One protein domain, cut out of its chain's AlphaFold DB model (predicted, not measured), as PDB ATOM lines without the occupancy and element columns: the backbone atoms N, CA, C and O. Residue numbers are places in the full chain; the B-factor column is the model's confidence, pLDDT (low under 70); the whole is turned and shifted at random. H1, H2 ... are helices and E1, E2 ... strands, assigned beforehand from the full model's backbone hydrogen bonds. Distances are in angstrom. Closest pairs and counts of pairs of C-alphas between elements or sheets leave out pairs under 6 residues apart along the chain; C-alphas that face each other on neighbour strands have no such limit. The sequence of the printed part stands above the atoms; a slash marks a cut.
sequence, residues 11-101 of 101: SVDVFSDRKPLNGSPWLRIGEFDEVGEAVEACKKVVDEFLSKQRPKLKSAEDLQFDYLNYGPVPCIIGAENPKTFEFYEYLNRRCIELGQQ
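This is residues 11 to 101 of the 101 residues of an uncharacterized protein of Polynucleobacter wuianus (UniProt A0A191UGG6). A small sheet of three strands has one long helix, H1, over one face, and H1 runs on past the sheet to where H2 and H3 pack on it and on each other. The hairpin of E1 and E2 ends in a loop, residues 16 to 25, that reaches out from the body. The 91 printed residues hold E1, E2, H1, H2, E3 and H3 in that order; the sheet, E2 - E1 - E3, is antiparallel and the class mixed. The whole is compact, with a radius of gyration of the C-alphas of 13.7 A, and flat, 38 by 33 by 15 A.

E1, residues 11 to 15, begins at C-alpha 11 (36.699, -27.339, 47.011) and spans 13.2 A. E2 is residues 26 to 32, 17.2 A; H1 is residues 35 to 53, 27.9 A; H2 is residues 60 to 70, 15.3 A. E3 is residues 73 to 78, 16.4 A; H3, residues 87 to 99, 18.3 A, ends at C-alpha 99 (20.166, -53.329, 46.738).

E1 is antiparallel to E2, with N 14 and O 27 at 2.8 A, and to E3, with N 13 and O 75 at 3.0 A, both within hydrogen-bond range. E2, H1, H2 and E3 form a split strand-helix-strand unit, with E1 between its strands and a right-handed crossover. H1 is on the sheet at a height of 8.8 A, along the strands; its closest C-alphas to E3 are Cys 42 and Pro 74, 5.4 A. With residues 49 to 53 alone H1 touches H2, about perpendicular at 75 degrees, closest C-alphas Leu 50 and Leu 63, 6.7 A. H2 and H3 touch at a steep tilt of 46 degrees, opposite ways, closest C-alphas Ala 60 and Gly 99, 4.4 A. In H2 and H3 every O i to N i+4 pair is within hydrogen-bond range, in H1 14 of 15.

The C-alphas farthest apart are those of Asn 22 and Gln 101, 40.9 A. The printed part has no cut and no long link. The pLDDT is under 70 at residues 19 to 20, 79 to 84 and 101.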
ATOM      1  N   SER A  11      36.268 -26.449  48.086       93.56
ATOM      2  CA  SER A  11      36.699 -27.339  47.011       93.56
ATOM      3  C   SER A  11      36.416 -28.786  47.375       93.56
ATOM      4  O   SER A  11      36.351 -29.132  48.553       93.56
ATOM      5  N   VAL A  12      36.266 -29.644  46.370       93.75
ATOM      6  CA  VAL A  12      36.161 -31.091  46.585       93.75
ATOM      7  C   VAL A  12      37.360 -31.769  45.962       93.75
ATOM      8  O   VAL A  12      37.583 -31.675  44.752       93.75
ATOM      9  N   ASP A  13      38.096 -32.484  46.799       94.06
ATOM     10  CA  ASP A  13      39.210 -33.319  46.389       94.06
ATOM     11  C   ASP A  13      38.810 -34.787  46.569       94.06
ATOM     12  O   ASP A  13      38.145 -35.159  47.532       94.06
ATOM     13  N   VAL A  14      39.198 -35.637  45.626       93.69
ATOM     14  CA  VAL A  14      38.908 -37.071  45.637       93.69
ATOM     15  C   VAL A  14      40.202 -37.841  45.795       93.69
ATOM     16  O   VAL A  14      41.107 -37.714  44.966       93.69
ATOM     17  N   PHE A  15      40.271 -38.671  46.828       90.62
ATOM     18  CA  PHE A  15      41.326 -39.659  46.977       90.62
ATOM     19  C   PHE A  15      41.030 -40.887  46.116       90.62
ATOM     20  O   PHE A  15      39.920 -41.426  46.142       90.62
ATOM     21  N   SER A  16      42.039 -41.350  45.379       81.62
ATOM     22  CA  SER A  16      42.008 -42.640  44.692       81.62
ATOM     23  C   SER A  16      43.389 -43.290  44.696       81.62
ATOM     24  O   SER A  16      44.378 -42.699  44.267       81.62
ATOM     25  N   ASP A  17      43.427 -44.548  45.116       75.00
ATOM     26  CA  ASP A  17      44.599 -45.426  45.100       75.00
ATOM     27  C   ASP A  17      44.972 -45.926  43.688       75.00
ATOM     28  O   ASP A  17      46.044 -46.489  43.482       75.00
ATOM     29  N   ARG A  18      44.120 -45.673  42.687       73.50
ATOM     30  CA  ARG A  18      44.322 -46.074  41.283       73.50
ATOM     31  C   ARG A  18      45.156 -45.077  40.468       73.50
ATOM     32  O   ARG A  18      45.253 -45.213  39.246       73.50
ATOM     33  N   LYS A  19      45.713 -44.037  41.098       68.94
ATOM     34  CA  LYS A  19      46.513 -43.000  40.427       68.94
ATOM     35  C   LYS A  19      47.984 -43.424  40.250       68.94
ATOM     36  O   LYS A  19      48.497 -44.204  41.049       68.94
ATOM     37  N   PRO A  20      48.686 -42.911  39.217       67.69
ATOM     38  CA  PRO A  20      50.116 -43.157  39.035       67.69
ATOM     39  C   PRO A  20      50.941 -42.682  40.241       67.69
ATOM     40  O   PRO A  20      50.698 -41.603  40.774       67.69
ATOM     41  N   LEU A  21      51.965 -43.456  40.619       71.19
ATOM     42  CA  LEU A  21      52.809 -43.238  41.808       71.19
ATOM     43  C   LEU A  21      53.608 -41.916  41.816       71.19
ATOM     44  O   LEU A  21      54.242 -41.592  42.814       71.19
ATOM     45  N   ASN A  22      53.623 -41.167  40.713       75.25
ATOM     46  CA  ASN A  22      54.426 -39.955  40.548       75.25
ATOM     47  C   ASN A  22      53.654 -38.646  40.813       75.25
ATOM     48  O   ASN A  22      54.166 -37.574  40.493       75.25
ATOM     49  N   GLY A  23      52.453 -38.712  41.401       76.06
ATOM     50  CA  GLY A  23      51.641 -37.544  41.751       76.06
ATOM     51  C   GLY A  23      50.869 -37.710  43.060       76.06
ATOM     52  O   GLY A  23      50.873 -38.775  43.675       76.06
ATOM     53  N   SER A  24      50.196 -36.640  43.493       84.38
ATOM     54  CA  SER A  24      49.276 -36.708  44.635       84.38
ATOM     55  C   SER A  24      48.146 -37.712  44.347       84.38
ATOM     56  O   SER A  24      47.579 -37.671  43.250       84.38
ATOM     57  N   PRO A  25      47.766 -38.573  45.311       86.62
ATOM     58  CA  PRO A  25      46.595 -39.442  45.171       86.62
ATOM     59  C   PRO A  25      45.275 -38.656  45.251       86.62
ATOM     60  O   PRO A  25      44.212 -39.197  44.949       86.62
ATOM     61  N   TRP A  26      45.347 -37.383  45.654       90.62
ATOM     62  CA  TRP A  26      44.226 -36.457  45.705       90.62
ATOM     63  C   TRP A  26      44.100 -35.688  44.394       90.62
ATOM     64  O   TRP A  26      45.049 -35.042  43.942       90.62
ATOM     65  N   LEU A  27      42.907 -35.732  43.807       90.88
ATOM     66  CA  LEU A  27      42.535 -34.949  42.638       90.88
ATOM     67  C   LEU A  27      41.425 -33.971  43.006       90.88
ATOM     68  O   LEU A  27      40.343 -34.401  43.397       90.88
ATOM     69  N   ARG A  28      41.650 -32.675  42.789       93.50
ATOM     70  CA  ARG A  28      40.567 -31.691  42.839       93.50
ATOM     71  C   ARG A  28      39.587 -31.919  41.697       93.50
ATOM     72  O   ARG A  28      39.991 -31.941  40.536       93.50
ATOM     73  N   ILE A  29      38.311 -32.064  42.033       94.62
ATOM     74  CA  ILE A  29      37.227 -32.277  41.066       94.62
ATOM     75  C   ILE A  29      36.304 -31.063  40.918       94.62
ATOM     76  O   ILE A  29      35.507 -31.024  39.984       94.62
ATOM     77  N   GLY A  30      36.414 -30.069  41.802       95.00
ATOM     78  CA  GLY A  30      35.635 -28.840  41.700       95.00
ATOM     79  C   GLY A  30      35.928 -27.828  42.801       95.00
ATOM     80  O   GLY A  30      36.520 -28.157  43.831       95.00
ATOM     81  N   GLU A  31      35.487 -26.600  42.553       95.31
ATOM     82  CA  GLU A  31      35.527 -25.463  43.469       95.31
ATOM     83  C   GLU A  31      34.136 -24.810  43.478       95.31
ATOM     84  O   GLU A  31      33.525 -24.617  42.420       95.31
ATOM     85  N   PHE A  32      33.625 -24.483  44.663       93.19
ATOM     86  CA  PHE A  32      32.213 -24.184  44.904       93.19
ATOM     87  C   PHE A  32      32.034 -22.988  45.833       93.19
ATOM     88  O   PHE A  32      32.816 -22.788  46.767       93.19
ATOM     89  N   ASP A  33      31.000 -22.196  45.562       91.44
ATOM     90  CA  ASP A  33      30.676 -21.013  46.363       91.44
ATOM     91  C   ASP A  33      29.822 -21.396  47.575       91.44
ATOM     92  O   ASP A  33      29.947 -20.794  48.643       91.44
ATOM     93  N   GLU A  34      29.022 -22.456  47.438       90.62
ATOM     94  CA  GLU A  34      28.145 -22.963  48.488       90.62
ATOM     95  C   GLU A  34      28.532 -24.380  48.928       90.62
ATOM     96  O   GLU A  34      28.843 -25.257  48.119       90.62
ATOM     97  N   VAL A  35      28.420 -24.647  50.233       90.88
ATOM     98  CA  VAL A  35      28.661 -25.986  50.793       90.88
ATOM     99  C   VAL A  35      27.734 -27.039  50.176       90.88
ATOM    100  O   VAL A  35      28.153 -28.173  49.969       90.88
ATOM    101  N   GLY A  36      26.495 -26.668  49.832       91.50
ATOM    102  CA  GLY A  36      25.531 -27.567  49.197       91.50
ATOM    103  C   GLY A  36      26.024 -28.105  47.853       91.50
ATOM    104  O   GLY A  36      25.916 -29.301  47.599       91.50
ATOM    105  N   GLU A  37      26.650 -27.261  47.032       93.94
ATOM    106  CA  GLU A  37      27.220 -27.672  45.745       93.94
ATOM    107  C   GLU A  37      28.388 -28.651  45.932       93.94
ATOM    108  O   GLU A  37      28.481 -29.658  45.226       93.94
ATOM    109  N   ALA A  38      29.245 -28.404  46.929       93.62
ATOM    110  CA  ALA A  38      30.326 -29.317  47.287       93.62
ATOM    111  C   ALA A  38      29.788 -30.675  47.779       93.62
ATOM    112  O   ALA A  38      30.311 -31.727  47.410       93.62
ATOM    113  N   VAL A  39      28.701 -30.676  48.559       94.31
ATOM    114  CA  VAL A  39      28.020 -31.904  48.998       94.31
ATOM    115  C   VAL A  39      27.446 -32.682  47.814       94.31
ATOM    116  O   VAL A  39      27.644 -33.895  47.734       94.31
ATOM    117  N   GLU A  40      26.777 -32.018  46.871       95.94
ATOM    118  CA  GLU A  40      26.265 -32.679  45.663       95.94
ATOM    119  C   GLU A  40      27.396 -33.263  44.804       95.94
ATOM    120  O   GLU A  40      27.263 -34.365  44.266       95.94
ATOM    121  N   ALA A  41      28.552 -32.596  44.737       96.12
ATOM    122  CA  ALA A  41      29.730 -33.148  44.076       96.12
ATOM    123  C   ALA A  41      30.244 -34.428  44.764       96.12
ATOM    124  O   ALA A  41      30.549 -35.406  44.079       96.12
ATOM    125  N   CYS A  42      30.277 -34.474  46.101       95.31
ATOM    126  CA  CYS A  42      30.627 -35.690  46.843       95.31
ATOM    127  C   CYS A  42      29.642 -36.839  46.582       95.31
ATOM    128  O   CYS A  42      30.061 -37.973  46.341       95.31
ATOM    129  N   LYS A  43      28.335 -36.555  46.596       96.31
ATOM    130  CA  LYS A  43      27.288 -37.547  46.298       96.31
ATOM    131  C   LYS A  43      27.446 -38.128  44.898       96.31
ATOM    132  O   LYS A  43      27.415 -39.343  44.732       96.31
ATOM    133  N   LYS A  44      27.715 -37.273  43.909       97.12
ATOM    134  CA  LYS A  44      27.934 -37.688  42.521       97.12
ATOM    135  C   LYS A  44      29.105 -38.663  42.378       97.12
ATOM    136  O   LYS A  44      28.988 -39.637  41.641       97.12
ATOM    137  N   VAL A  45      30.204 -38.445  43.103       95.94
ATOM    138  CA  VAL A  45      31.349 -39.375  43.129       95.94
ATOM    139  C   VAL A  45      30.922 -40.765  43.608       95.94
ATOM    140  O   VAL A  45      31.293 -41.770  42.996       95.94
ATOM    141  N   VAL A  46      30.112 -40.820  44.669       95.94
ATOM    142  CA  VAL A  46      29.594 -42.080  45.212       95.94
ATOM    143  C   VAL A  46      28.656 -42.761  44.213       95.94
ATOM    144  O   VAL A  46      28.839 -43.934  43.878       95.94
ATOM    145  N   ASP A  47      27.684 -42.008  43.699       96.88
ATOM    146  CA  ASP A  47      26.677 -42.486  42.755       96.88
ATOM    147  C   ASP A  47      27.301 -43.053  41.478       96.88
ATOM    148  O   ASP A  47      26.908 -44.130  41.029       96.88
ATOM    149  N   GLU A  48      28.302 -42.375  40.913       95.50
ATOM    150  CA  GLU A  48      28.991 -42.820  39.700       95.50
ATOM    151  C   GLU A  48      29.764 -44.127  39.890       95.50
ATOM    152  O   GLU A  48      29.905 -44.908  38.942       95.50
ATOM    153  N   PHE A  49      30.310 -44.370  41.083       94.56
ATOM    154  CA  PHE A  49      30.955 -45.641  41.383       94.56
ATOM    155  C   PHE A  49      29.904 -46.745  41.520       94.56
ATOM    156  O   PHE A  49      29.977 -47.757  40.820       94.56
ATOM    157  N   LEU A  50      28.888 -46.532  42.361       94.81
ATOM    158  CA  LEU A  50      27.854 -47.532  42.628       94.81
ATOM    159  C   LEU A  50      27.066 -47.897  41.364       94.81
ATOM    160  O   LEU A  50      26.806 -49.076  41.125       94.81
ATOM    161  N   SER A  51      26.759 -46.930  40.494       93.44
ATOM    162  CA  SER A  51      26.050 -47.184  39.235       93.44
ATOM    163  C   SER A  51      26.840 -48.087  38.282       93.44
ATOM    164  O   SER A  51      26.249 -48.871  37.541       93.44
ATOM    165  N   LYS A  52      28.179 -48.010  38.299       92.00
ATOM    166  CA  LYS A  52      29.059 -48.867  37.483       92.00
ATOM    167  C   LYS A  52      29.158 -50.289  38.031       92.00
ATOM    168  O   LYS A  52      29.375 -51.219  37.254       92.00
ATOM    169  N   GLN A  53      29.014 -50.458  39.343       90.69
ATOM    170  CA  GLN A  53      29.137 -51.759  40.006       90.69
ATOM    171  C   GLN A  53      27.806 -52.489  40.146       90.69
ATOM    172  O   GLN A  53      27.791 -53.719  40.153       90.69
ATOM    173  N   ARG A  54      26.679 -51.768  40.171       86.38
ATOM    174  CA  ARG A  54      25.337 -52.345  40.318       86.38
ATOM    175  C   ARG A  54      25.019 -53.499  39.353       86.38
ATOM    176  O   ARG A  54      24.444 -54.479  39.812       86.38
ATOM    177  N   PRO A  55      25.410 -53.482  38.062       87.06
ATOM    178  CA  PRO A  55      25.164 -54.626  37.179       87.06
ATOM    179  C   PRO A  55      25.904 -55.910  37.590       87.06
ATOM    180  O   PRO A  55      25.528 -56.999  37.161       87.06
ATOM    181  N   LYS A  56      26.976 -55.790  38.384       88.25
ATOM    182  CA  LYS A  56      27.825 -56.900  38.837       88.25
ATOM    183  C   LYS A  56      27.475 -57.362  40.252       88.25
ATOM    184  O   LYS A  56      27.587 -58.550  40.536       88.25
ATOM    185  N   LEU A  57      27.068 -56.434  41.118       86.81
ATOM    186  CA  LEU A  57      26.844 -56.661  42.546       86.81
ATOM    187  C   LEU A  57      25.354 -56.581  42.878       86.81
ATOM    188  O   LEU A  57      24.679 -55.606  42.536       86.81
ATOM    189  N   LYS A  58      24.836 -57.624  43.533       80.19
ATOM    190  CA  LYS A  58      23.388 -57.818  43.690       80.19
ATOM    191  C   LYS A  58      22.840 -57.329  45.028       80.19
ATOM    192  O   LYS A  58      21.677 -56.933  45.042       80.19
ATOM    193  N   SER A  59      23.638 -57.289  46.093       92.44
ATOM    194  CA  SER A  59      23.202 -56.862  47.429       92.44
ATOM    195  C   SER A  59      23.744 -55.481  47.824       92.44
ATOM    196  O   SER A  59      24.690 -54.964  47.222       92.44
ATOM    197  N   ALA A  60      23.130 -54.877  48.845       93.81
ATOM    198  CA  ALA A  60      23.608 -53.631  49.438       93.81
ATOM    199  C   ALA A  60      24.971 -53.828  50.122       93.81
ATOM    200  O   ALA A  60      25.844 -52.966  50.028       93.81
ATOM    201  N   GLU A  61      25.165 -54.983  50.759       94.62
ATOM    202  CA  GLU A  61      26.396 -55.373  51.437       94.62
ATOM    203  C   GLU A  61      27.556 -55.510  50.447       94.62
ATOM    204  O   GLU A  61      28.638 -54.984  50.704       94.62
ATOM    205  N   ASP A  62      27.325 -56.138  49.288       94.38
ATOM    206  CA  ASP A  62      28.341 -56.274  48.240       94.38
ATOM    207  C   ASP A  62      28.752 -54.899  47.699       94.38
ATOM    208  O   ASP A  62      29.939 -54.620  47.532       94.38
ATOM    209  N   LEU A  63      27.776 -54.017  47.449       95.06
ATOM    210  CA  LEU A  63      28.019 -52.650  46.978       95.06
ATOM    211  C   LEU A  63      28.816 -51.829  47.996       95.06
ATOM    212  O   LEU A  63      29.755 -51.125  47.625       95.06
ATOM    213  N   GLN A  64      28.457 -51.926  49.278       95.44
ATOM    214  CA  GLN A  64      29.166 -51.238  50.351       95.44
ATOM    215  C   GLN A  64      30.589 -51.779  50.504       95.44
ATOM    216  O   GLN A  64      31.528 -50.992  50.608       95.44
ATOM    217  N   PHE A  65      30.764 -53.101  50.471       94.62
ATOM    218  CA  PHE A  65      32.077 -53.731  50.544       94.62
ATOM    219  C   PHE A  65      32.973 -53.298  49.377       94.62
ATOM    220  O   PHE A  65      34.101 -52.863  49.607       94.62
ATOM    221  N   ASP A  66      32.482 -53.360  48.138       94.56
ATOM    222  CA  ASP A  66      33.250 -52.950  46.958       94.56
ATOM    223  C   ASP A  66      33.632 -51.466  47.020       94.56
ATOM    224  O   ASP A  66      34.778 -51.106  46.743       94.56
ATOM    225  N   TYR A  67      32.714 -50.608  47.476       94.62
ATOM    226  CA  TYR A  67      33.007 -49.193  47.670       94.62
ATOM    227  C   TYR A  67      34.102 -48.971  48.715       94.62
ATOM    228  O   TYR A  67      35.052 -48.238  48.465       94.62
ATOM    229  N   LEU A  68      33.998 -49.583  49.893       93.62
ATOM    230  CA  LEU A  68      34.968 -49.357  50.969       93.62
ATOM    231  C   LEU A  68      36.373 -49.862  50.615       93.62
ATOM    232  O   LEU A  68      37.351 -49.341  51.145       93.62
ATOM    233  N   ASN A  69      36.480 -50.846  49.718       92.25
ATOM    234  CA  ASN A  69      37.766 -51.371  49.266       92.25
ATOM    235  C   ASN A  69      38.339 -50.620  48.059       92.25
ATOM    236  O   ASN A  69      39.557 -50.532  47.929       92.25
ATOM    237  N   TYR A  70      37.491 -50.120  47.159       91.50
ATOM    238  CA  TYR A  70      37.933 -49.676  45.832       91.50
ATOM    239  C   TYR A  70      37.325 -48.354  45.354       91.50
ATOM    240  O   TYR A  70      37.640 -47.887  44.253       91.50
ATOM    241  N   GLY A  71      36.412 -47.795  46.137       92.62
ATOM    242  CA  GLY A  71      35.685 -46.578  45.835       92.62
ATOM    243  C   GLY A  71      36.535 -45.326  46.064       92.62
ATOM    244  O   GLY A  71      37.364 -45.281  46.974       92.62
ATOM    245  N   PRO A  72      36.337 -44.279  45.250       93.94
ATOM    246  CA  PRO A  72      36.934 -42.975  45.505       93.94
ATOM    247  C   PRO A  72      36.407 -42.365  46.812       93.94
ATOM    248  O   PRO A  72      35.224 -42.492  47.126       93.94
ATOM    249  N   VAL A  73      37.247 -41.639  47.550       92.38
ATOM    250  CA  VAL A  73      36.821 -40.953  48.785       92.38
ATOM    251  C   VAL A  73      36.819 -39.439  48.551       92.38
ATOM    252  O   VAL A  73      37.899 -38.844  48.482       92.38
ATOM    253  N   PRO A  74      35.644 -38.804  48.378       93.75
ATOM    254  CA  PRO A  74      35.545 -37.360  48.247       93.75
ATOM    255  C   PRO A  74      35.696 -36.672  49.610       93.75
ATOM    256  O   PRO A  74      35.196 -37.148  50.628       93.75
ATOM    257  N   CYS A  75      36.369 -35.528  49.617       91.56
ATOM    258  CA  CYS A  75      36.616 -34.705  50.788       91.56
ATOM    259  C   CYS A  75      36.329 -33.242  50.445       91.56
ATOM    260  O   CYS A  75      36.871 -32.712  49.473       91.56
ATOM    261  N   ILE A  76      35.478 -32.594  51.244       92.00
ATOM    262  CA  ILE A  76      35.211 -31.159  51.130       92.00
ATOM    263  C   ILE A  76      36.288 -30.415  51.920       92.00
ATOM    264  O   ILE A  76      36.482 -30.665  53.108       92.00
ATOM    265  N   ILE A  77      36.965 -29.480  51.265       89.94
ATOM    266  CA  ILE A  77      37.973 -28.598  51.850       89.94
ATOM    267  C   ILE A  77      37.378 -27.188  51.895       89.94
ATOM    268  O   ILE A  77      36.953 -26.668  50.867       89.94
ATOM    269  N   GLY A  78      37.343 -26.568  53.073       86.31
ATOM    270  CA  GLY A  78      36.800 -25.224  53.278       86.31
ATOM    271  C   GLY A  78      36.852 -24.805  54.749       86.31
ATOM    272  O   GLY A  78      37.082 -25.637  55.626       86.31
ATOM    273  N   ALA A  79      36.676 -23.508  55.021       65.94
ATOM    274  CA  ALA A  79      36.795 -22.940  56.373       65.94
ATOM    275  C   ALA A  79      35.674 -23.391  57.330       65.94
ATOM    276  O   ALA A  79      35.871 -23.412  58.547       65.94
ATOM    277  N   GLU A  80      34.523 -23.795  56.791       65.31
ATOM    278  CA  GLU A  80      33.448 -24.418  57.556       65.31
ATOM    279  C   GLU A  80      33.548 -25.929  57.394       65.31
ATOM    280  O   GLU A  80      33.288 -26.457  56.318       65.31
ATOM    281  N   ASN A  81      33.969 -26.622  58.454       57.59
ATOM    282  CA  ASN A  81      34.016 -28.080  58.485       57.59
ATOM    283  C   ASN A  81      32.576 -28.609  58.366       57.59
ATOM    284  O   ASN A  81      31.805 -28.463  59.326       57.59
ATOM    285  N   PRO A  82      32.167 -29.168  57.216       56.25
ATOM    286  CA  PRO A  82      30.777 -29.471  56.990       56.25
ATOM    287  C   PRO A  82      30.426 -30.755  57.737       56.25
ATOM    288  O   PRO A  82      30.428 -31.844  57.174       56.25
ATOM    289  N   LYS A  83      29.964 -30.605  58.985       63.38
ATOM    290  CA  LYS A  83      29.016 -31.556  59.601       63.38
ATOM    291  C   LYS A  83      27.753 -31.761  58.741       63.38
ATOM    292  O   LYS A  83      26.882 -32.545  59.089       63.38
ATOM    293  N   THR A  84      27.607 -31.016  57.646       69.62
ATOM    294  CA  THR A  84      26.520 -31.094  56.673       69.62
ATOM    295  C   THR A  84      26.567 -32.334  55.782       69.62
ATOM    296  O   THR A  84      25.548 -32.628  55.159       69.62
ATOM    297  N   PHE A  85      27.681 -33.076  55.706       84.62
ATOM    298  CA  PHE A  85      27.733 -34.301  54.902       84.62
ATOM    299  C   PHE A  85      28.441 -35.464  55.592       84.62
ATOM    300  O   PHE A  85      29.663 -35.598  55.564       84.62
ATOM    301  N   GLU A  86      27.624 -36.364  56.133       89.69
ATOM    302  CA  GLU A  86      28.052 -37.653  56.665       89.69
ATOM    303  C   GLU A  86      28.226 -38.655  55.516       89.69
ATOM    304  O   GLU A  86      27.302 -39.365  55.111       89.69
ATOM    305  N   PHE A  87      29.438 -38.691  54.957       90.81
ATOM    306  CA  PHE A  87      29.792 -39.515  53.797       90.81
ATOM    307  C   PHE A  87      29.373 -40.988  53.944       90.81
ATOM    308  O   PHE A  87      28.746 -41.550  53.045       90.81
ATOM    309  N   TYR A  88      29.688 -41.611  55.084       92.50
ATOM    310  CA  TYR A  88      29.387 -43.025  55.321       92.50
ATOM    311  C   TYR A  88      27.886 -43.292  55.477       92.50
ATOM    312  O   TYR A  88      27.407 -44.341  55.043       92.50
ATOM    313  N   GLU A  89      27.135 -42.346  56.048       94.25
ATOM    314  CA  GLU A  89      25.676 -42.444  56.141       94.25
ATOM    315  C   GLU A  89      25.048 -42.396  54.744       94.25
ATOM    316  O   GLU A  89      24.222 -43.245  54.400       94.25
ATOM    317  N   TYR A  90      25.496 -41.453  53.909       95.25
ATOM    318  CA  TYR A  90      25.037 -41.348  52.529       95.25
ATOM    319  C   TYR A  90      25.376 -42.603  51.712       95.25
ATOM    320  O   TYR A  90      24.493 -43.138  51.040       95.25
ATOM    321  N   LEU A  91      26.613 -43.108  51.809       96.12
ATOM    322  CA  LEU A  91      27.035 -44.347  51.150       96.12
ATOM    323  C   LEU A  91      26.133 -45.520  51.550       96.12
ATOM    324  O   LEU A  91      25.604 -46.216  50.686       96.12
ATOM    325  N   ASN A  92      25.921 -45.716  52.855       95.75
ATOM    326  CA  ASN A  92      25.089 -46.800  53.368       95.75
ATOM    327  C   ASN A  92      23.649 -46.704  52.851       95.75
ATOM    328  O   ASN A  92      23.113 -47.678  52.319       95.75
ATOM    329  N   ARG A  93      23.036 -45.515  52.948       96.62
ATOM    330  CA  ARG A  93      21.683 -45.276  52.433       96.62
ATOM    331  C   ARG A  93      21.597 -45.609  50.947       96.62
ATOM    332  O   ARG A  93      20.666 -46.292  50.525       96.62
ATOM    333  N   ARG A  94      22.588 -45.182  50.162       96.44
ATOM    334  CA  ARG A  94      22.594 -45.393  48.716       96.44
ATOM    335  C   ARG A  94      22.757 -46.861  48.328       96.44
ATOM    336  O   ARG A  94      22.073 -47.325  47.418       96.44
ATOM    337  N   CYS A  95      23.601 -47.611  49.035       96.12
ATOM    338  CA  CYS A  95      23.726 -49.055  48.835       96.12
ATOM    339  C   CYS A  95      22.412 -49.792  49.128       96.12
ATOM    340  O   CYS A  95      22.029 -50.664  48.350       96.12
ATOM    341  N   ILE A  96      21.693 -49.416  50.194       95.00
ATOM    342  CA  ILE A  96      20.381 -49.994  50.535       95.00
ATOM    343  C   ILE A  96      19.354 -49.710  49.433       95.00
ATOM    344  O   ILE A  96      18.707 -50.638  48.951       95.00
ATOM    345  N   GLU A  97      19.234 -48.453  48.993       94.00
ATOM    346  CA  GLU A  97      18.311 -48.051  47.917       94.00
ATOM    347  C   GLU A  97      18.549 -48.830  46.616       94.00
ATOM    348  O   GLU A  97      17.602 -49.172  45.907       94.00
ATOM    349  N   LEU A  98      19.816 -49.095  46.287       91.06
ATOM    350  CA  LEU A  98      20.190 -49.834  45.087       91.06
ATOM    351  C   LEU A  98      20.021 -51.346  45.256       91.06
ATOM    352  O   LEU A  98      19.641 -52.005  44.297       91.06
ATOM    353  N   GLY A  99      20.282 -51.897  46.445       84.19
ATOM    354  CA  GLY A  99      20.166 -53.329  46.738       84.19
ATOM    355  C   GLY A  99      18.727 -53.847  46.840       84.19
ATOM    356  O   GLY A  99      18.518 -55.054  46.752       84.19
ATOM    357  N   GLN A 100      17.742 -52.959  47.004       76.75
ATOM    358  CA  GLN A 100      16.312 -53.295  47.067       76.75
ATOM    359  C   GLN A 100      15.609 -53.375  45.696       76.75
ATOM    360  O   GLN A 100      14.448 -53.780  45.648       76.75
ATOM    361  N   GLN A 101      16.276 -52.977  44.606       59.81
ATOM    362  CA  GLN A 101      15.743 -52.987  43.229       59.81
ATOM    363  C   GLN A 101      16.092 -54.275  42.489       59.81
ATOM    364  O   GLN A 101      15.217 -54.810  41.780       59.81
TER     365      GLN A 101